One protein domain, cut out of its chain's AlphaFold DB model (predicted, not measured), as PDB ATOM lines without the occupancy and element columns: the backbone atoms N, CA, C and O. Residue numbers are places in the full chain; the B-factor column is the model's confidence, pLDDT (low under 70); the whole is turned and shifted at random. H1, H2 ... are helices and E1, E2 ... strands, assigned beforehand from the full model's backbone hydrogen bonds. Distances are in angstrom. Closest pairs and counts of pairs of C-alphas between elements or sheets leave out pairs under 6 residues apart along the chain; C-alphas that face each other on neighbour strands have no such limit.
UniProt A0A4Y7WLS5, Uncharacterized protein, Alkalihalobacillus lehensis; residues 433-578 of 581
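What this domain is: This is residues 433 to 578 of the 581 residues of an uncharacterized protein of Alkalihalobacillus lehensis (UniProt A0A4Y7WLS5). A strongly twisted antiparallel sheet of five strands has H3 and H4 packed over one face, H3 along the strands and H4 across them. H2 packs on H3 as a helical hairpin, and the hairpin E2-E3 is a separate arm whose tip, residues 512 to 517, sticks out. The 146 printed residues hold four named helices and seven named strands, in the order E1 H1 H2 H3 H4 E2 E3 E4 E5 E6 E7, and the class is mixed, helices and strands. The large sheet runs E1 E7 E6 E5 E4. The whole is compact, with a radius of gyration of the C-alphas of 15.9 A and spans of 46 by 41 by 24 A.

Where its parts are: E1, residues 433 to 439, begins with C-alpha 433 at (157.809, 206.319, 278.518) and is 17.4 A long. H1 is residues 440 to 443, 5.5 A, and H2 residues 455 to 466, 16.4 A. H3, residues 472 to 488, is 24.4 A long and begins with C-alpha 472 at (156.009, 190.116, 261.355). H4 is residues 492 to 503, 16.4 A. E2 is residues 507 to 512, 16.2 A; E3 517 to 521, 13.5 A; E4 531 to 533, 6.4 A; E5 541 to 546, 16.7 A; E6 551 to 559, 26.2 A. E7, residues 570 to 577, 22.4 A, ends with C-alpha 577 at (152.484, 210.094, 277.756).

How they stand to each other: E1 and E4 are edge strands. N 435 and O 574 of E1 and E7 are 2.8 A apart, within hydrogen-bond range, as are N 556 and O 573 of E6 and E7, 2.9 A, N 544 and O 553 of E5 and E6, 2.8 A, and N 533 and O 543 of E4 and E5, 2.7 A. E4 to E7 form a meander, each strand the antiparallel neighbour of the one before. H1 is on the sheet, over none of its strands. H3 is over E6 and E5 at a height of 7.1 A. H4 is over E6, and only just over E4 with 3 C-alphas, at a height of 8.9 A. H2 and H3 touch at Ala 461 and Ser 475, C-alphas 5.8 A apart, at a shallow tilt of 19 degrees, opposite ways; H3 does so with residues 472 to 479 alone. In the hairpin E2 and E3, N 510 and O 519 are 2.8 A apart. Every O i to N i+4 pair is within range in H2, H3 and H4; H1 is too short for one.

The domain as a whole: The C-alphas farthest apart, Ser 467 and Asn 516, are 48.3 A apart. The printed part has no cut. H1 to H2 is a long link of 11 residues. No printed residue is under 70; the mean pLDDT of the printed part is 88.9.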
ATOM      1  N   THR A 433     156.964 207.303 277.832       81.81
ATOM      2  CA  THR A 433     157.809 206.319 278.518       81.81
ATOM      3  C   THR A 433     157.052 205.030 278.713       81.81
ATOM      4  O   THR A 433     155.898 205.025 279.139       81.81
ATOM      5  N   THR A 434     157.738 203.922 278.462       81.38
ATOM      6  CA  THR A 434     157.223 202.602 278.795       81.38
ATOM      7  C   THR A 434     157.132 202.474 280.309       81.38
ATOM      8  O   THR A 434     158.148 202.429 281.006       81.38
ATOM      9  N   VAL A 435     155.909 202.437 280.831       76.62
ATOM     10  CA  VAL A 435     155.637 202.209 282.252       76.62
ATOM     11  C   VAL A 435     155.737 200.731 282.601       76.62
ATOM     12  O   VAL A 435     156.284 200.407 283.651       76.62
ATOM     13  N   LYS A 436     155.339 199.847 281.676       78.44
ATOM     14  CA  LYS A 436     155.301 198.399 281.889       78.44
ATOM     15  C   LYS A 436     155.483 197.605 280.597       78.44
ATOM     16  O   LYS A 436     155.019 198.022 279.539       78.44
ATOM     17  N   ASN A 437     156.117 196.437 280.717       78.50
ATOM     18  CA  ASN A 437     156.276 195.456 279.641       78.50
ATOM     19  C   ASN A 437     155.479 194.189 279.983       78.50
ATOM     20  O   ASN A 437     156.010 193.265 280.604       78.50
ATOM     21  N   ALA A 438     154.200 194.143 279.620       78.06
ATOM     22  CA  ALA A 438     153.350 192.998 279.933       78.06
ATOM     23  C   ALA A 438     153.516 191.877 278.895       78.06
ATOM     24  O   ALA A 438     153.738 192.121 277.710       78.06
ATOM     25  N   GLY A 439     153.391 190.620 279.329       82.50
ATOM     26  CA  GLY A 439     153.249 189.498 278.401       82.50
ATOM     27  C   GLY A 439     151.869 189.538 277.751       82.50
ATOM     28  O   GLY A 439     150.870 189.670 278.457       82.50
ATOM     29  N   MET A 440     151.808 189.400 276.427       83.12
ATOM     30  CA  MET A 440     150.563 189.598 275.681       83.12
ATOM     31  C   MET A 440     149.449 188.634 276.118       83.12
ATOM     32  O   MET A 440     148.331 189.063 276.363       83.12
ATOM     33  N   GLY A 441     149.776 187.362 276.358       76.12
ATOM     34  CA  GLY A 441     148.802 186.366 276.825       76.12
ATOM     35  C   GLY A 441     148.280 186.574 278.254       76.12
ATOM     36  O   GLY A 441     147.413 185.830 278.688       76.12
ATOM     37  N   LYS A 442     148.813 187.547 279.009       79.88
ATOM     38  CA  LYS A 442     148.383 187.846 280.386       79.88
ATOM     39  C   LYS A 442     147.631 189.167 280.517       79.88
ATOM     40  O   LYS A 442     147.019 189.376 281.558       79.88
ATOM     41  N   ILE A 443     147.676 190.046 279.509       81.81
ATOM     42  CA  ILE A 443     147.111 191.399 279.629       81.81
ATOM     43  C   ILE A 443     145.597 191.376 279.811       81.81
ATOM     44  O   ILE A 443     145.069 192.151 280.590       81.81
ATOM     45  N   LEU A 444     144.891 190.462 279.148       84.19
ATOM     46  CA  LEU A 444     143.447 190.320 279.321       84.19
ATOM     47  C   LEU A 444     143.099 189.479 280.556       84.19
ATOM     48  O   LEU A 444     141.944 189.421 280.951       84.19
ATOM     49  N   GLY A 445     144.088 188.867 281.209       83.31
ATOM     50  CA  GLY A 445     143.872 187.993 282.355       83.31
ATOM     51  C   GLY A 445     143.401 188.734 283.606       83.31
ATOM     52  O   GLY A 445     143.433 189.963 283.696       83.31
ATOM     53  N   SER A 446     143.030 187.959 284.623       82.06
ATOM     54  CA  SER A 446     142.498 188.451 285.903       82.06
ATOM     55  C   SER A 446     143.436 189.375 286.689       82.06
ATOM     56  O   SER A 446     142.981 190.108 287.559       82.06
ATOM     57  N   GLN A 447     144.738 189.376 286.379       78.88
ATOM     58  CA  GLN A 447     145.724 190.275 286.997       78.88
ATOM     59  C   GLN A 447     145.677 191.712 286.457       78.88
ATOM     60  O   GLN A 447     146.302 192.591 287.040       78.88
ATOM     61  N   TYR A 448     144.991 191.935 285.337       86.25
ATOM     62  CA  TYR A 448     144.892 193.232 284.679       86.25
ATOM     63  C   TYR A 448     143.420 193.534 284.392       86.25
ATOM     64  O   TYR A 448     142.704 193.985 285.280       86.25
ATOM     65  N   PHE A 449     142.959 193.277 283.166       89.69
ATOM     66  CA  PHE A 449     141.621 193.665 282.731       89.69
ATOM     67  C   PHE A 449     140.538 192.629 283.060       89.69
ATOM     68  O   PHE A 449     139.364 192.974 283.037       89.69
ATOM     69  N   ASN A 450     140.888 191.381 283.391       90.38
ATOM     70  CA  ASN A 450     139.923 190.318 283.706       90.38
ATOM     71  C   ASN A 450     138.865 190.088 282.599       90.38
ATOM     72  O   ASN A 450     137.666 190.053 282.861       90.38
ATOM     73  N   LEU A 451     139.328 189.981 281.356       90.00
ATOM     74  CA  LEU A 451     138.544 189.804 280.129       90.00
ATOM     75  C   LEU A 451     138.770 188.441 279.447       90.00
ATOM     76  O   LEU A 451     138.066 188.132 278.495       90.00
ATOM     77  N   GLY A 452     139.734 187.633 279.904       86.31
ATOM     78  CA  GLY A 452     140.034 186.310 279.341       86.31
ATOM     79  C   GLY A 452     141.531 186.075 279.134       86.31
ATOM     80  O   GLY A 452     142.364 186.689 279.800       86.31
ATOM     81  N   ASP A 453     141.894 185.187 278.212       84.00
ATOM     82  CA  ASP A 453     143.273 185.036 277.740       84.00
ATOM     83  C   ASP A 453     143.336 185.023 276.204       84.00
ATOM     84  O   ASP A 453     142.300 184.998 275.553       84.00
ATOM     85  N   LEU A 454     144.546 185.152 275.647       87.00
ATOM     86  CA  LEU A 454     144.788 185.218 274.196       87.00
ATOM     87  C   LEU A 454     145.618 184.028 273.690       87.00
ATOM     88  O   LEU A 454     146.427 184.171 272.771       87.00
ATOM     89  N   LYS A 455     145.579 182.877 274.373       87.44
ATOM     90  CA  LYS A 455     146.490 181.764 274.045       87.44
ATOM     91  C   LYS A 455     146.202 181.164 272.674       87.44
ATOM     92  O   LYS A 455     147.151 180.803 271.972       87.44
ATOM     93  N   GLU A 456     144.929 181.048 272.320       89.38
ATOM     94  CA  GLU A 456     144.500 180.497 271.036       89.38
ATOM     95  C   GLU A 456     144.915 181.430 269.898       89.38
ATOM     96  O   GLU A 456     145.593 180.995 268.970       89.38
ATOM     97  N   GLU A 457     144.669 182.733 270.036       92.25
ATOM     98  CA  GLU A 457     145.048 183.747 269.052       92.25
ATOM     99  C   GLU A 457     146.567 183.854 268.891       92.25
ATOM    100  O   GLU A 457     147.069 183.985 267.775       92.25
ATOM    101  N   ILE A 458     147.332 183.756 269.985       91.19
ATOM    102  CA  ILE A 458     148.801 183.722 269.920       91.19
ATOM    103  C   ILE A 458     149.279 182.475 269.168       91.19
ATOM    104  O   ILE A 458     150.241 182.556 268.404       91.19
ATOM    105  N   SER A 459     148.637 181.326 269.391       91.62
ATOM    106  CA  SER A 459     148.989 180.070 268.722       91.62
ATOM    107  C   SER A 459     148.648 180.117 267.233       91.62
ATOM    108  O   SER A 459     149.467 179.704 266.414       91.62
ATOM    109  N   GLU A 460     147.501 180.698 266.878       93.81
ATOM    110  CA  GLU A 460     147.097 180.950 265.495       93.81
ATOM    111  C   GLU A 460     148.082 181.893 264.790       93.81
ATOM    112  O   GLU A 460     148.596 181.570 263.717       93.81
ATOM    113  N   ALA A 461     148.405 183.035 265.407       92.25
ATOM    114  CA  ALA A 461     149.363 183.993 264.860       92.25
ATOM    115  C   ALA A 461     150.748 183.359 264.666       92.25
ATOM    116  O   ALA A 461     151.397 183.598 263.650       92.25
ATOM    117  N   LYS A 462     151.178 182.510 265.611       94.44
ATOM    118  CA  LYS A 462     152.431 181.760 265.507       94.44
ATOM    119  C   LYS A 462     152.414 180.790 264.336       94.44
ATOM    120  O   LYS A 462     153.383 180.752 263.587       94.44
ATOM    121  N   ALA A 463     151.351 179.997 264.200       94.44
ATOM    122  CA  ALA A 463     151.231 179.017 263.127       94.44
ATOM    123  C   ALA A 463     151.302 179.702 261.757       94.44
ATOM    124  O   ALA A 463     152.143 179.329 260.948       94.44
ATOM    125  N   LYS A 464     150.522 180.775 261.568       94.69
ATOM    126  CA  LYS A 464     150.492 181.562 260.325       94.69
ATOM    127  C   LYS A 464     151.805 182.283 260.028       94.69
ATOM    128  O   LYS A 464     152.181 182.426 258.874       94.69
ATOM    129  N   TYR A 465     152.518 182.746 261.053       93.75
ATOM    130  CA  TYR A 465     153.849 183.323 260.862       93.75
ATOM    131  C   TYR A 465     154.862 182.267 260.407       93.75
ATOM    132  O   TYR A 465     155.691 182.532 259.549       93.75
ATOM    133  N   LEU A 466     154.817 181.068 261.000       93.06
ATOM    134  CA  LEU A 466     155.746 179.982 260.674       93.06
ATOM    135  C   LEU A 466     155.447 179.311 259.326       93.06
ATOM    136  O   LEU A 466     156.345 178.673 258.785       93.06
ATOM    137  N   SER A 467     154.223 179.437 258.804       93.44
ATOM    138  CA  SER A 467     153.846 179.007 257.451       93.44
ATOM    139  C   SER A 467     154.003 180.102 256.387       93.44
ATOM    140  O   SER A 467     153.535 179.918 255.269       93.44
ATOM    141  N   ASP A 468     154.633 181.236 256.723       91.00
ATOM    142  CA  ASP A 468     154.794 182.415 255.856       91.00
ATOM    143  C   ASP A 468     153.466 183.036 255.353       91.00
ATOM    144  O   ASP A 468     153.459 183.877 254.456       91.00
ATOM    145  N   GLU A 469     152.329 182.691 255.970       93.44
ATOM    146  CA  GLU A 469     151.008 183.284 255.692       93.44
ATOM    147  C   GLU A 469     150.824 184.671 256.326       93.44
ATOM    148  O   GLU A 469     149.943 185.432 255.924       93.44
ATOM    149  N   LYS A 470     151.612 184.994 257.358       91.56
ATOM    150  CA  LYS A 470     151.635 186.311 258.007       91.56
ATOM    151  C   LYS A 470     153.059 186.802 258.185       91.56
ATOM    152  O   LYS A 470     153.894 186.148 258.804       91.56
ATOM    153  N   THR A 471     153.298 188.040 257.785       93.00
ATOM    154  CA  THR A 471     154.529 188.757 258.106       93.00
ATOM    155  C   THR A 471     154.605 189.116 259.595       93.00
ATOM    156  O   THR A 471     153.635 189.045 260.363       93.00
ATOM    157  N   HIS A 472     155.785 189.577 260.014       90.56
ATOM    158  CA  HIS A 472     156.009 190.116 261.355       90.56
ATOM    159  C   HIS A 472     155.019 191.244 261.698       90.56
ATOM    160  O   HIS A 472     154.483 191.270 262.805       90.56
ATOM    161  N   MET A 473     154.758 192.168 260.768       92.31
ATOM    162  CA  MET A 473     153.856 193.295 261.018       92.31
ATOM    163  C   MET A 473     152.396 192.841 261.105       92.31
ATOM    164  O   MET A 473     151.728 193.158 262.083       92.31
ATOM    165  N   GLU A 474     151.933 192.010 260.169       94.81
ATOM    166  CA  GLU A 474     150.552 191.497 260.156       94.81
ATOM    167  C   GLU A 474     150.232 190.636 261.384       94.81
ATOM    168  O   GLU A 474     149.086 190.577 261.838       94.81
ATOM    169  N   SER A 475     151.241 189.969 261.947       94.12
ATOM    170  CA  SER A 475     151.114 189.251 263.218       94.12
ATOM    171  C   SER A 475     150.889 190.213 264.387       94.12
ATOM    172  O   SER A 475     150.028 189.969 265.233       94.12
ATOM    173  N   LEU A 476     151.624 191.330 264.438       94.38
ATOM    174  CA  LEU A 476     151.441 192.349 265.475       94.38
ATOM    175  C   LEU A 476     150.111 193.087 265.335       94.38
ATOM    176  O   LEU A 476     149.475 193.363 266.349       94.38
ATOM    177  N   GLU A 477     149.691 193.396 264.110       95.88
ATOM    178  CA  GLU A 477     148.419 194.069 263.829       95.88
ATOM    179  C   GLU A 477     147.237 193.184 264.200       95.88
ATOM    180  O   GLU A 477     146.341 193.635 264.905       95.88
ATOM    181  N   PHE A 478     147.282 191.903 263.823       94.69
ATOM    182  CA  PHE A 478     146.276 190.921 264.225       94.69
ATOM    183  C   PHE A 478     146.128 190.856 265.748       94.69
ATOM    184  O   PHE A 478     145.022 190.933 266.277       94.69
ATOM    185  N   MET A 479     147.246 190.774 266.468       93.94
ATOM    186  CA  MET A 479     147.202 190.694 267.924       93.94
ATOM    187  C   MET A 479     146.775 192.007 268.585       93.94
ATOM    188  O   MET A 479     146.048 191.986 269.580       93.94
ATOM    189  N   ALA A 480     147.197 193.150 268.045       94.00
ATOM    190  CA  ALA A 480     146.736 194.450 268.510       94.00
ATOM    191  C   ALA A 480     145.228 194.611 268.285       94.00
ATOM    192  O   ALA A 480     144.543 195.092 269.183       94.00
ATOM    193  N   ASP A 481     144.697 194.159 267.152       95.00
ATOM    194  CA  ASP A 481     143.267 194.208 266.863       95.00
ATOM    195  C   ASP A 481     142.453 193.365 267.854       95.00
ATOM    196  O   ASP A 481     141.488 193.859 268.439       95.00
ATOM    197  N   LYS A 482     142.886 192.131 268.143       93.94
ATOM    198  CA  LYS A 482     142.238 191.267 269.149       93.94
ATOM    199  C   LYS A 482     142.178 191.924 270.528       93.94
ATOM    200  O   LYS A 482     141.127 191.925 271.166       93.94
ATOM    201  N   ILE A 483     143.275 192.544 270.961       93.06
ATOM    202  CA  ILE A 483     143.321 193.298 272.222       93.06
ATOM    203  C   ILE A 483     142.402 194.520 272.161       93.06
ATOM    204  O   ILE A 483     141.660 194.773 273.104       93.06
ATOM    205  N   GLY A 484     142.448 195.278 271.065       94.12
ATOM    206  CA  GLY A 484     141.655 196.489 270.877       94.12
ATOM    207  C   GLY A 484     140.156 196.213 270.954       94.12
ATOM    208  O   GLY A 484     139.463 196.900 271.698       94.12
ATOM    209  N   ASN A 485     139.690 195.169 270.263       94.44
ATOM    210  CA  ASN A 485     138.306 194.694 270.334       94.44
ATOM    211  C   ASN A 485     137.919 194.326 271.773       94.44
ATOM    212  O   ASN A 485     136.916 194.811 272.285       94.44
ATOM    213  N   ALA A 486     138.727 193.504 272.452       94.00
ATOM    214  CA  ALA A 486     138.416 193.070 273.814       94.00
ATOM    215  C   ALA A 486     138.301 194.250 274.794       94.00
ATOM    216  O   ALA A 486     137.431 194.249 275.659       94.00
ATOM    217  N   LEU A 487     139.166 195.259 274.654       95.19
ATOM    218  CA  LEU A 487     139.148 196.450 275.501       95.19
ATOM    219  C   LEU A 487     137.971 197.380 275.183       95.19
ATOM    220  O   LEU A 487     137.373 197.921 276.104       95.19
ATOM    221  N   GLU A 488     137.626 197.571 273.911       95.56
ATOM    222  CA  GLU A 488     136.529 198.457 273.492       95.56
ATOM    223  C   GLU A 488     135.176 198.031 274.082       95.56
ATOM    224  O   GLU A 488     134.403 198.878 274.524       95.56
ATOM    225  N   PHE A 489     134.924 196.723 274.163       93.69
ATOM    226  CA  PHE A 489     133.689 196.164 274.726       93.69
ATOM    227  C   PHE A 489     133.794 195.796 276.215       93.69
ATOM    228  O   PHE A 489     132.876 195.197 276.779       93.69
ATOM    229  N   ALA A 490     134.909 196.123 276.870       95.31
ATOM    230  CA  ALA A 490     135.121 195.781 278.268       95.31
ATOM    231  C   ALA A 490     134.236 196.624 279.204       95.31
ATOM    232  O   ALA A 490     134.077 197.830 279.000       95.31
ATOM    233  N   PRO A 491     133.737 196.046 280.315       95.38
ATOM    234  CA  PRO A 491     133.106 196.831 281.366       95.38
ATOM    235  C   PRO A 491     134.053 197.919 281.890       95.38
ATOM    236  O   PRO A 491     135.235 197.668 282.125       95.38
ATOM    237  N   GLN A 492     133.529 199.113 282.171       94.69
ATOM    238  CA  GLN A 492     134.342 200.235 282.664       94.69
ATOM    239  C   GLN A 492     135.139 199.888 283.932       94.69
ATOM    240  O   GLN A 492     136.299 200.269 284.059       94.69
ATOM    241  N   ASN A 493     134.578 199.093 284.850       93.69
ATOM    242  CA  ASN A 493     135.313 198.638 286.036       93.69
ATOM    243  C   ASN A 493     136.542 197.783 285.680       93.69
ATOM    244  O   ASN A 493     137.595 197.942 286.293       93.69
ATOM    245  N   ASN A 494     136.440 196.933 284.658       94.75
ATOM    246  CA  ASN A 494     137.548 196.123 284.157       94.75
ATOM    247  C   ASN A 494     138.624 197.001 283.503       94.75
ATOM    248  O   ASN A 494     139.811 196.802 283.762       94.75
ATOM    249  N   LEU A 495     138.221 198.014 282.727       94.69
ATOM    250  CA  LEU A 495     139.137 198.999 282.141       94.69
ATOM    251  C   LEU A 495     139.900 199.790 283.206       94.69
ATOM    252  O   LEU A 495     141.126 199.885 283.145       94.69
ATOM    253  N   ARG A 496     139.193 200.298 284.220       92.12
ATOM    254  CA  ARG A 496     139.798 201.017 285.352       92.12
ATOM    255  C   ARG A 496     140.774 200.132 286.125       92.12
ATOM    256  O   ARG A 496     141.883 200.565 286.424       92.12
ATOM    257  N   ASN A 497     140.390 198.889 286.418       88.81
ATOM    258  CA  ASN A 497     141.250 197.936 287.121       88.81
ATOM    259  C   ASN A 497     142.501 197.585 286.308       88.81
ATOM    260  O   ASN A 497     143.605 197.601 286.851       88.81
ATOM    261  N   GLY A 498     142.351 197.343 285.004       89.69
ATOM    262  CA  GLY A 498     143.481 197.072 284.121       89.69
ATOM    263  C   GLY A 498     144.434 198.257 283.999       89.69
ATOM    264  O   GLY A 498     145.647 198.065 284.076       89.69
ATOM    265  N   LEU A 499     143.915 199.487 283.901       89.50
ATOM    266  CA  LEU A 499     144.729 200.707 283.941       89.50
ATOM    267  C   LEU A 499     145.510 200.834 285.257       89.50
ATOM    268  O   LEU A 499     146.726 201.014 285.206       89.50
ATOM    269  N   LYS A 500     144.853 200.657 286.413       86.94
ATOM    270  CA  LYS A 500     145.514 200.652 287.735       86.94
ATOM    271  C   LYS A 500     146.623 199.597 287.799       86.94
ATOM    272  O   LYS A 500     147.743 199.887 288.202       86.94
ATOM    273  N   ALA A 501     146.355 198.382 287.322       84.44
ATOM    274  CA  ALA A 501     147.343 197.304 287.292       84.44
ATOM    275  C   ALA A 501     148.518 197.572 286.329       84.44
ATOM    276  O   ALA A 501     149.626 197.073 286.553       84.44
ATOM    277  N   MET A 502     148.308 198.317 285.239       83.25
ATOM    278  CA  MET A 502     149.363 198.665 284.279       83.25
ATOM    279  C   MET A 502     150.236 199.828 284.739       83.25
ATOM    280  O   MET A 502     151.453 199.755 284.573       83.25
ATOM    281  N   LEU A 503     149.625 200.888 285.267       81.06
ATOM    282  CA  LEU A 503     150.336 202.079 285.735       81.06
ATOM    283  C   LEU A 503     151.032 201.833 287.083       81.06
ATOM    284  O   LEU A 503     152.067 202.442 287.343       81.06
ATOM    285  N   GLY A 504     150.513 200.901 287.888       78.12
ATOM    286  CA  GLY A 504     150.959 200.688 289.264       78.12
ATOM    287  C   GLY A 504     150.382 201.760 290.186       78.12
ATOM    288  O   GLY A 504     149.403 202.397 289.835       78.12
ATOM    289  N   ASN A 505     150.978 201.948 291.363       77.12
ATOM    290  CA  ASN A 505     150.673 203.080 292.254       77.12
ATOM    291  C   ASN A 505     151.927 203.913 292.576       77.12
ATOM    292  O   ASN A 505     151.878 204.848 293.378       77.12
ATOM    293  N   CYS A 506     153.068 203.551 291.984       85.31
ATOM    294  CA  CYS A 506     154.348 204.158 292.305       85.31
ATOM    295  C   CYS A 506     154.448 205.565 291.711       85.31
ATOM    296  O   CYS A 506     154.063 205.807 290.565       85.31
ATOM    297  N   THR A 507     155.067 206.472 292.455       90.56
ATOM    298  CA  THR A 507     155.602 207.710 291.894       90.56
ATOM    299  C   THR A 507     156.758 207.363 290.958       90.56
ATOM    300  O   THR A 507     157.702 206.674 291.334       90.56
ATOM    301  N   VAL A 508     156.701 207.824 289.715       90.31
ATOM    302  CA  VAL A 508     157.719 207.554 288.699       90.31
ATOM    303  C   VAL A 508     158.648 208.755 288.594       90.31
ATOM    304  O   VAL A 508     158.224 209.850 288.229       90.31
ATOM    305  N   VAL A 509     159.933 208.543 288.868       93.81
ATOM    306  CA  VAL A 509     160.990 209.536 288.676       93.81
ATOM    307  C   VAL A 509     161.762 209.179 287.416       93.81
ATOM    308  O   VAL A 509     162.429 208.148 287.335       93.81
ATOM    309  N   ILE A 510     161.667 210.046 286.417       93.62
ATOM    310  CA  ILE A 510     162.304 209.866 285.119       93.62
ATOM    311  C   ILE A 510     163.497 210.806 285.024       93.62
ATOM    312  O   ILE A 510     163.337 212.024 285.061       93.62
ATOM    313  N   THR A 511     164.683 210.237 284.852       95.56
ATOM    314  CA  THR A 511     165.948 210.947 284.693       95.56
ATOM    315  C   THR A 511     166.408 210.869 283.243       95.56
ATOM    316  O   THR A 511     166.795 209.806 282.757       95.56
ATOM    317  N   TYR A 512     166.427 212.009 282.557       94.69
ATOM    318  CA  TYR A 512     167.011 212.151 281.227       94.69
ATOM    319  C   TYR A 512     168.503 212.477 281.348       94.69
ATOM    320  O   TYR A 512     168.894 213.645 281.318       94.69
ATOM    321  N   TYR A 513     169.337 211.453 281.539       94.12
ATOM    322  CA  TYR A 513     170.684 211.622 282.097       94.12
ATOM    323  C   TYR A 513     171.662 212.396 281.197       94.12
ATOM    324  O   TYR A 513     172.466 213.153 281.724       94.12
ATOM    325  N   GLN A 514     171.571 212.308 279.862       93.38
ATOM    326  CA  GLN A 514     172.410 213.153 278.986       93.38
ATOM    327  C   GLN A 514     171.873 214.578 278.832       93.38
ATOM    328  O   GLN A 514     172.620 215.491 278.500       93.38
ATOM    329  N   ALA A 515     170.568 214.770 279.028       91.31
ATOM    330  CA  ALA A 515     169.926 216.075 278.894       91.31
ATOM    331  C   ALA A 515     169.922 216.868 280.207       91.31
ATOM    332  O   ALA A 515     169.465 218.008 280.220       91.31
ATOM    333  N   ASN A 516     170.374 216.251 281.306       88.75
ATOM    334  CA  ASN A 516     170.315 216.794 282.658       88.75
ATOM    335  C   ASN A 516     168.916 217.327 283.032       88.75
ATOM    336  O   ASN A 516     168.766 218.406 283.603       88.75
ATOM    337  N   LYS A 517     167.870 216.579 282.657       92.50
ATOM    338  CA  LYS A 517     166.472 216.901 282.976       92.50
ATOM    339  C   LYS A 517     165.821 215.764 283.738       92.50
ATOM    340  O   LYS A 517     166.209 214.607 283.587       92.50
ATOM    341  N   ALA A 518     164.785 216.091 284.498       93.81
ATOM    342  CA  ALA A 518     163.997 215.099 285.200       93.81
ATOM    343  C   ALA A 518     162.523 215.484 285.271       93.81
ATOM    344  O   ALA A 518     162.179 216.669 285.260       93.81
ATOM    345  N   VAL A 519     161.674 214.466 285.366       92.12
ATOM    346  CA  VAL A 519     160.230 214.602 285.557       92.12
ATOM    347  C   VAL A 519     159.809 213.630 286.649       92.12
ATOM    348  O   VAL A 519     160.285 212.496 286.684       92.12
ATOM    349  N   VAL A 520     158.926 214.077 287.536       91.75
ATOM    350  CA  VAL A 520     158.299 213.234 288.556       91.75
ATOM    351  C   VAL A 520     156.814 213.189 288.257       91.75
ATOM    352  O   VAL A 520     156.196 214.232 288.062       91.75
ATOM    353  N   LEU A 521     156.274 211.981 288.146       86.12
ATOM    354  CA  LEU A 521     154.895 211.738 287.748       86.12
ATOM    355  C   LEU A 521     154.249 210.787 288.741       86.12
ATOM    356  O   LEU A 521     154.816 209.755 289.087       86.12
ATOM    357  N   GLN A 522     153.020 211.094 289.111       85.06
ATOM    358  CA  GLN A 522     152.092 210.143 289.693       85.06
ATOM    359  C   GLN A 522     150.805 210.295 288.897       85.06
ATOM    360  O   GLN A 522     150.347 211.420 288.694       85.06
ATOM    361  N   HIS A 523     150.289 209.195 288.355       77.88
ATOM    362  CA  HIS A 523     149.048 209.265 287.590       77.88
ATOM    363  C   HIS A 523     147.894 209.647 288.521       77.88
ATOM    364  O   HIS A 523     147.915 209.345 289.720       77.88
ATOM    365  N   GLY A 524     146.886 210.311 287.963       72.75
ATOM    366  CA  GLY A 524     145.682 210.656 288.704       72.75
ATOM    367  C   GLY A 524     144.872 209.420 289.096       72.75
ATOM    368  O   GLY A 524     145.126 208.293 288.647       72.75
ATOM    369  N   ASN A 525     143.841 209.634 289.914       79.75
ATOM    370  CA  ASN A 525     142.823 208.610 290.100       79.75
ATOM    371  C   ASN A 525     142.118 208.327 288.766       79.75
ATOM    372  O   ASN A 525     141.840 209.232 287.975       79.75
ATOM    373  N   ILE A 526     141.791 207.056 288.544       84.12
ATOM    374  CA  ILE A 526     141.068 206.596 287.358       84.12
ATOM    375  C   ILE A 526     139.595 206.432 287.747       84.12
ATOM    376  O   ILE A 526     139.098 205.312 287.895       84.12
ATOM    377  N   ASP A 527     138.931 207.566 287.974       78.69
ATOM    378  CA  ASP A 527     137.548 207.620 288.474       78.69
ATOM    379  C   ASP A 527     136.532 207.935 287.355       78.69
ATOM    380  O   ASP A 527     135.341 207.655 287.488       78.69
ATOM    381  N   GLY A 528     137.006 208.455 286.215       82.75
ATOM    382  CA  GLY A 528     136.190 208.790 285.044       82.75
ATOM    383  C   GLY A 528     135.865 207.615 284.112       82.75
ATOM    384  O   GLY A 528     136.168 206.447 284.385       82.75
ATOM    385  N   GLU A 529     135.210 207.936 282.995       92.44
ATOM    386  CA  GLU A 529     135.055 207.029 281.856       92.44
ATOM    387  C   GLU A 529     136.407 206.816 281.162       92.44
ATOM    388  O   GLU A 529     137.185 207.755 280.966       92.44
ATOM    389  N   VAL A 530     136.688 205.564 280.811       95.06
ATOM    390  CA  VAL A 530     137.859 205.164 280.038       95.06
ATOM    391  C   VAL A 530     137.436 204.963 278.590       95.06
ATOM    392  O   VAL A 530     136.631 204.079 278.293       95.06
ATOM    393  N   ILE A 531     138.015 205.758 277.694       95.88
ATOM    394  CA  ILE A 531     137.771 205.690 276.252       95.88
ATOM    395  C   ILE A 531     138.879 204.866 275.605       95.88
ATOM    396  O   ILE A 531     140.068 205.158 275.775       95.88
ATOM    397  N   VAL A 532     138.495 203.849 274.835       96.31
ATOM    398  CA  VAL A 532     139.425 203.009 274.080       96.31
ATOM    399  C   VAL A 532     139.508 203.508 272.642       96.31
ATOM    400  O   VAL A 532     138.527 203.570 271.913       96.31
ATOM    401  N   LEU A 533     140.716 203.859 272.227       95.56
ATOM    402  CA  LEU A 533     141.057 204.297 270.885       95.56
ATOM    403  C   LEU A 533     141.854 203.198 270.188       95.56
ATOM    404  O   LEU A 533     143.067 203.062 270.388       95.56
ATOM    405  N   ARG A 534     141.170 202.412 269.362       95.38
ATOM    406  CA  ARG A 534     141.781 201.325 268.598       95.38
ATOM    407  C   ARG A 534     142.696 201.831 267.493       95.38
ATOM    408  O   ARG A 534     142.465 202.907 266.943       95.38
ATOM    409  N   ALA A 535     143.723 201.041 267.179       92.00
ATOM    410  CA  ALA A 535     144.680 201.313 266.100       92.00
ATOM    411  C   ALA A 535     145.284 202.736 266.142       92.00
ATOM    412  O   ALA A 535     145.629 203.320 265.114       92.00
ATOM    413  N   LYS A 536     145.407 203.317 267.343       90.62
ATOM    414  CA  LYS A 536     145.930 204.666 267.577       90.62
ATOM    415  C   LYS A 536     147.107 204.623 268.555       90.62
ATOM    416  O   LYS A 536     146.987 204.014 269.622       90.62
ATOM    417  N   PRO A 537     148.230 205.303 268.245       87.00
ATOM    418  CA  PRO A 537     148.480 206.112 267.040       87.00
ATOM    419  C   PRO A 537     148.790 205.298 265.769       87.00
ATOM    420  O   PRO A 537     148.885 205.880 264.696       87.00
ATOM    421  N   THR A 538     148.976 203.982 265.876       92.50
ATOM    422  CA  THR A 538     149.307 203.094 264.749       92.50
ATOM    423  C   THR A 538     148.495 201.807 264.842       92.50
ATOM    424  O   THR A 538     148.080 201.448 265.941       92.50
ATOM    425  N   THR A 539     148.399 201.043 263.755       94.19
ATOM    426  CA  THR A 539     147.685 199.750 263.672       94.19
ATOM    427  C   THR A 539     148.069 198.732 264.753       94.19
ATOM    428  O   THR A 539     147.217 198.008 265.249       94.19
ATOM    429  N   ILE A 540     149.326 198.728 265.208       93.31
ATOM    430  CA  ILE A 540     149.811 197.838 266.284       93.31
ATOM    431  C   ILE A 540     149.620 198.392 267.708       93.31
ATOM    432  O   ILE A 540     150.229 197.888 268.655       93.31
ATOM    433  N   GLN A 541     148.862 199.480 267.872       93.75
ATOM    434  CA  GLN A 541     148.682 200.182 269.144       93.75
ATOM    435  C   GLN A 541     147.210 200.438 269.449       93.75
ATOM    436  O   GLN A 541     146.462 200.884 268.588       93.75
ATOM    437  N   ASN A 542     146.826 200.247 270.708       94.50
ATOM    438  CA  ASN A 542     145.539 200.701 271.231       94.50
ATOM    439  C   ASN A 542     145.789 201.678 272.373       94.50
ATOM    440  O   ASN A 542     146.614 201.406 273.243       94.50
ATOM    441  N   THR A 543     145.099 202.811 272.380       94.75
ATOM    442  CA  THR A 543     145.271 203.844 273.403       94.75
ATOM    443  C   THR A 543     144.054 203.894 274.311       94.75
ATOM    444  O   THR A 543     142.937 203.990 273.825       94.75
ATOM    445  N   LEU A 544     144.263 203.863 275.622       94.12
ATOM    446  CA  LEU A 544     143.221 204.135 276.605       94.12
ATOM    447  C   LEU A 544     143.406 205.566 277.100       94.12
ATOM    448  O   LEU A 544     144.527 205.962 277.429       94.12
ATOM    449  N   GLN A 545     142.320 206.330 277.137       93.19
ATOM    450  CA  GLN A 545     142.295 207.710 277.614       93.19
ATOM    451  C   GLN A 545     141.303 207.847 278.763       93.19
ATOM    452  O   GLN A 545     140.242 207.228 278.737       93.19
ATOM    453  N   TRP A 546     141.643 208.659 279.759       91.12
ATOM    454  CA  TRP A 546     140.762 208.970 280.885       91.12
ATOM    455  C   TRP A 546     140.938 210.435 281.300       91.12
ATOM    456  O   TRP A 546     141.709 211.176 280.683       91.12
ATOM    457  N   ASN A 547     140.173 210.882 282.302       85.88
ATOM    458  CA  ASN A 547     140.201 212.261 282.807       85.88
ATOM    459  C   ASN A 547     140.036 213.296 281.680       85.88
ATOM    460  O   ASN A 547     140.847 214.206 281.506       85.88
ATOM    461  N   ASN A 548     138.987 213.110 280.871       83.62
ATOM    462  CA  ASN A 548     138.660 213.940 279.704       83.62
ATOM    463  C   ASN A 548     139.786 214.007 278.654       83.62
ATOM    464  O   ASN A 548     139.950 215.012 277.967       83.62
ATOM    465  N   GLY A 549     140.581 212.938 278.536       81.62
ATOM    466  CA  GLY A 549     141.644 212.815 277.536       81.62
ATOM    467  C   GLY A 549     142.972 213.464 277.925       81.62
ATOM    468  O   GLY A 549     143.901 213.460 277.116       81.62
ATOM    469  N   THR A 550     143.080 213.997 279.147       83.31
ATOM    470  CA  THR A 550     144.324 214.595 279.659       83.31
ATOM    471  C   THR A 550     145.384 213.541 279.970       83.31
ATOM    472  O   THR A 550     146.572 213.782 279.769       83.31
ATOM    473  N   GLU A 551     144.964 212.340 280.368       87.38
ATOM    474  CA  GLU A 551     145.851 211.209 280.601       87.38
ATOM    475  C   GLU A 551     145.578 210.091 279.593       87.38
ATOM    476  O   GLU A 551     144.432 209.797 279.228       87.38
ATOM    477  N   LYS A 552     146.657 209.466 279.111       90.38
ATOM    478  CA  LYS A 552     146.574 208.372 278.144       90.38
ATOM    479  C   LYS A 552     147.710 207.373 278.283       90.38
ATOM    480  O   LYS A 552     148.855 207.735 278.560       90.38
ATOM    481  N   ILE A 553     147.390 206.118 277.993       90.94
ATOM    482  CA  ILE A 553     148.361 205.036 277.865       90.94
ATOM    483  C   ILE A 553     148.154 204.315 276.536       90.94
ATOM    484  O   ILE A 553     147.049 203.893 276.208       90.94
ATOM    485  N   SER A 554     149.223 204.178 275.758       92.12
ATOM    486  CA  SER A 554     149.220 203.422 274.507       92.12
ATOM    487  C   SER A 554     149.828 202.047 274.743       92.12
ATOM    488  O   SER A 554     150.973 201.933 275.172       92.12
ATOM    489  N   ILE A 555     149.073 200.997 274.448       92.06
ATOM    490  CA  ILE A 555     149.497 199.604 274.537       92.06
ATOM    491  C   ILE A 555     149.947 199.166 273.142       92.06
ATOM    492  O   ILE A 555     149.121 199.011 272.243       92.06
ATOM    493  N   ARG A 556     151.256 198.978 272.953       92.12
ATOM    494  CA  ARG A 556     151.860 198.584 271.672       92.12
ATOM    495  C   ARG A 556     152.221 197.107 271.643       92.12
ATOM    496  O   ARG A 556     153.015 196.663 272.467       92.12
ATOM    497  N   ALA A 557     151.734 196.379 270.642       91.81
ATOM    498  CA  ALA A 557     152.170 195.016 270.356       91.81
ATOM    499  C   ALA A 557     153.615 194.989 269.841       91.81
ATOM    500  O   ALA A 557     153.986 195.756 268.946       91.81
ATOM    501  N   LYS A 558     154.439 194.090 270.393       92.38
ATOM    502  CA  LYS A 558     155.781 193.808 269.876       92.38
ATOM    503  C   LYS A 558     156.212 192.361 270.091       92.38
ATOM    504  O   LYS A 558     155.759 191.683 271.012       92.38
ATOM    505  N   PHE A 559     157.182 191.932 269.298       89.19
ATOM    506  CA  PHE A 559     157.972 190.744 269.589       89.19
ATOM    507  C   PHE A 559     158.968 191.027 270.724       89.19
ATOM    508  O   PHE A 559     159.458 192.145 270.899       89.19
ATOM    509  N   SER A 560     159.249 190.016 271.544       85.62
ATOM    510  CA  SER A 560     160.207 190.121 272.653       85.62
ATOM    511  C   SER A 560     161.657 190.211 272.183       85.62
ATOM    512  O   SER A 560     162.495 190.723 272.925       85.62
ATOM    513  N   LYS A 561     161.935 189.714 270.977       84.06
ATOM    514  CA  LYS A 561     163.219 189.784 270.285       84.06
ATOM    515  C   LYS A 561     163.042 190.472 268.929       84.06
ATOM    516  O   LYS A 561     161.929 190.550 268.417       84.06
ATOM    517  N   GLY A 562     164.138 190.977 268.366       79.62
ATOM    518  CA  GLY A 562     164.131 191.589 267.036       79.62
ATOM    519  C   GLY A 562     163.736 190.603 265.934       79.62
ATOM    520  O   GLY A 562     163.875 189.391 266.099       79.62
ATOM    521  N   GLN A 563     163.287 191.141 264.798       80.94
ATOM    522  CA  GLN A 563     162.804 190.379 263.640       80.94
ATOM    523  C   GLN A 563     163.818 189.344 263.117       80.94
ATOM    524  O   GLN A 563     163.422 188.286 262.638       80.94
ATOM    525  N   SER A 564     165.122 189.602 263.265       84.38
ATOM    526  CA  SER A 564     166.201 188.679 262.879       84.38
ATOM    527  C   SER A 564     166.170 187.331 263.606       84.38
ATOM    528  O   SER A 564     166.822 186.385 263.176       84.38
ATOM    529  N   HIS A 565     165.421 187.222 264.705       85.31
ATOM    530  CA  HIS A 565     165.250 185.983 265.459       85.31
ATOM    531  C   HIS A 565     163.995 185.192 265.064       85.31
ATOM    532  O   HIS A 565     163.667 184.214 265.736       85.31
ATOM    533  N   GLY A 566     163.288 185.607 264.008       88.94
ATOM    534  CA  GLY A 566     162.032 184.994 263.592       88.94
ATOM    535  C   GLY A 566     160.945 185.139 264.659       88.94
ATOM    536  O   GLY A 566     160.843 186.171 265.330       88.94
ATOM    537  N   TRP A 567     160.131 184.094 264.843       89.62
ATOM    538  CA  TRP A 567     159.096 184.110 265.874       89.62
ATOM    539  C   TRP A 567     159.709 184.139 267.279       89.62
ATOM    540  O   TRP A 567     160.458 183.250 267.687       89.62
ATOM    541  N   SER A 568     159.301 185.122 268.075       89.62
ATOM    542  CA  SER A 568     159.582 185.180 269.508       89.62
ATOM    543  C   SER A 568     158.303 185.447 270.299       89.62
ATOM    544  O   SER A 568     157.253 185.740 269.731       89.62
ATOM    545  N   SER A 569     158.356 185.312 271.627       86.88
ATOM    546  CA  SER A 569     157.170 185.568 272.450       86.88
ATOM    547  C   SER A 569     156.695 187.012 272.298       86.88
ATOM    548  O   SER A 569     157.509 187.932 272.195       86.88
ATOM    549  N   LEU A 570     155.379 187.208 272.304       88.06
ATOM    550  CA  LEU A 570     154.762 188.517 272.132       88.06
ATOM    551  C   LEU A 570     154.624 189.253 273.471       88.06
ATOM    552  O   LEU A 570     154.219 188.686 274.495       88.06
ATOM    553  N   LYS A 571     154.961 190.541 273.456       89.19
ATOM    554  CA  LYS A 571     154.913 191.464 274.593       89.19
ATOM    555  C   LYS A 571     154.141 192.729 274.224       89.19
ATOM    556  O   LYS A 571     153.900 193.012 273.051       89.19
ATOM    557  N   LEU A 572     153.768 193.479 275.251       86.25
ATOM    558  CA  LEU A 572     153.099 194.764 275.137       86.25
ATOM    559  C   LEU A 572     153.926 195.842 275.823       86.25
ATOM    560  O   LEU A 572     154.211 195.730 277.018       86.25
ATOM    561  N   ASP A 573     154.246 196.892 275.075       87.12
ATOM    562  CA  ASP A 573     154.838 198.108 275.623       87.12
ATOM    563  C   ASP A 573     153.711 199.054 276.002       87.12
ATOM    564  O   ASP A 573     153.029 199.603 275.137       87.12
ATOM    565  N   CYS A 574     153.508 199.222 277.303       85.94
ATOM    566  CA  CYS A 574     152.521 200.144 277.839       85.94
ATOM    567  C   CYS A 574     153.205 201.504 277.997       85.94
ATOM    568  O   CYS A 574     154.014 201.691 278.906       85.94
ATOM    569  N   ASN A 575     152.938 202.422 277.075       87.19
ATOM    570  CA  ASN A 575     153.587 203.724 276.983       87.19
ATOM    571  C   ASN A 575     152.677 204.811 277.538       87.19
ATOM    572  O   ASN A 575     151.628 205.099 276.968       87.19
ATOM    573  N   TYR A 576     153.102 205.424 278.635       84.81
ATOM    574  CA  TYR A 576     152.427 206.565 279.231       84.81
ATOM    575  C   TYR A 576     152.971 207.860 278.625       84.81
ATOM    576  O   TYR A 576     154.188 207.999 278.447       84.81
ATOM    577  N   SER A 577     152.080 208.788 278.280       79.69
ATOM    578  CA  SER A 577     152.484 210.094 277.756       79.69
ATOM    579  C   SER A 577     152.983 211.011 278.864       79.69
ATOM    580  O   SER A 577     152.394 211.097 279.934       79.69
ATOM    581  N   ILE A 578     154.082 211.702 278.585       73.12
ATOM    582  CA  ILE A 578     154.746 212.613 279.509       73.12
ATOM    583  C   ILE A 578     154.680 214.013 278.926       73.12
ATOM    584  O   ILE A 578     155.211 214.274 277.843       73.12
TER     585      ILE A 578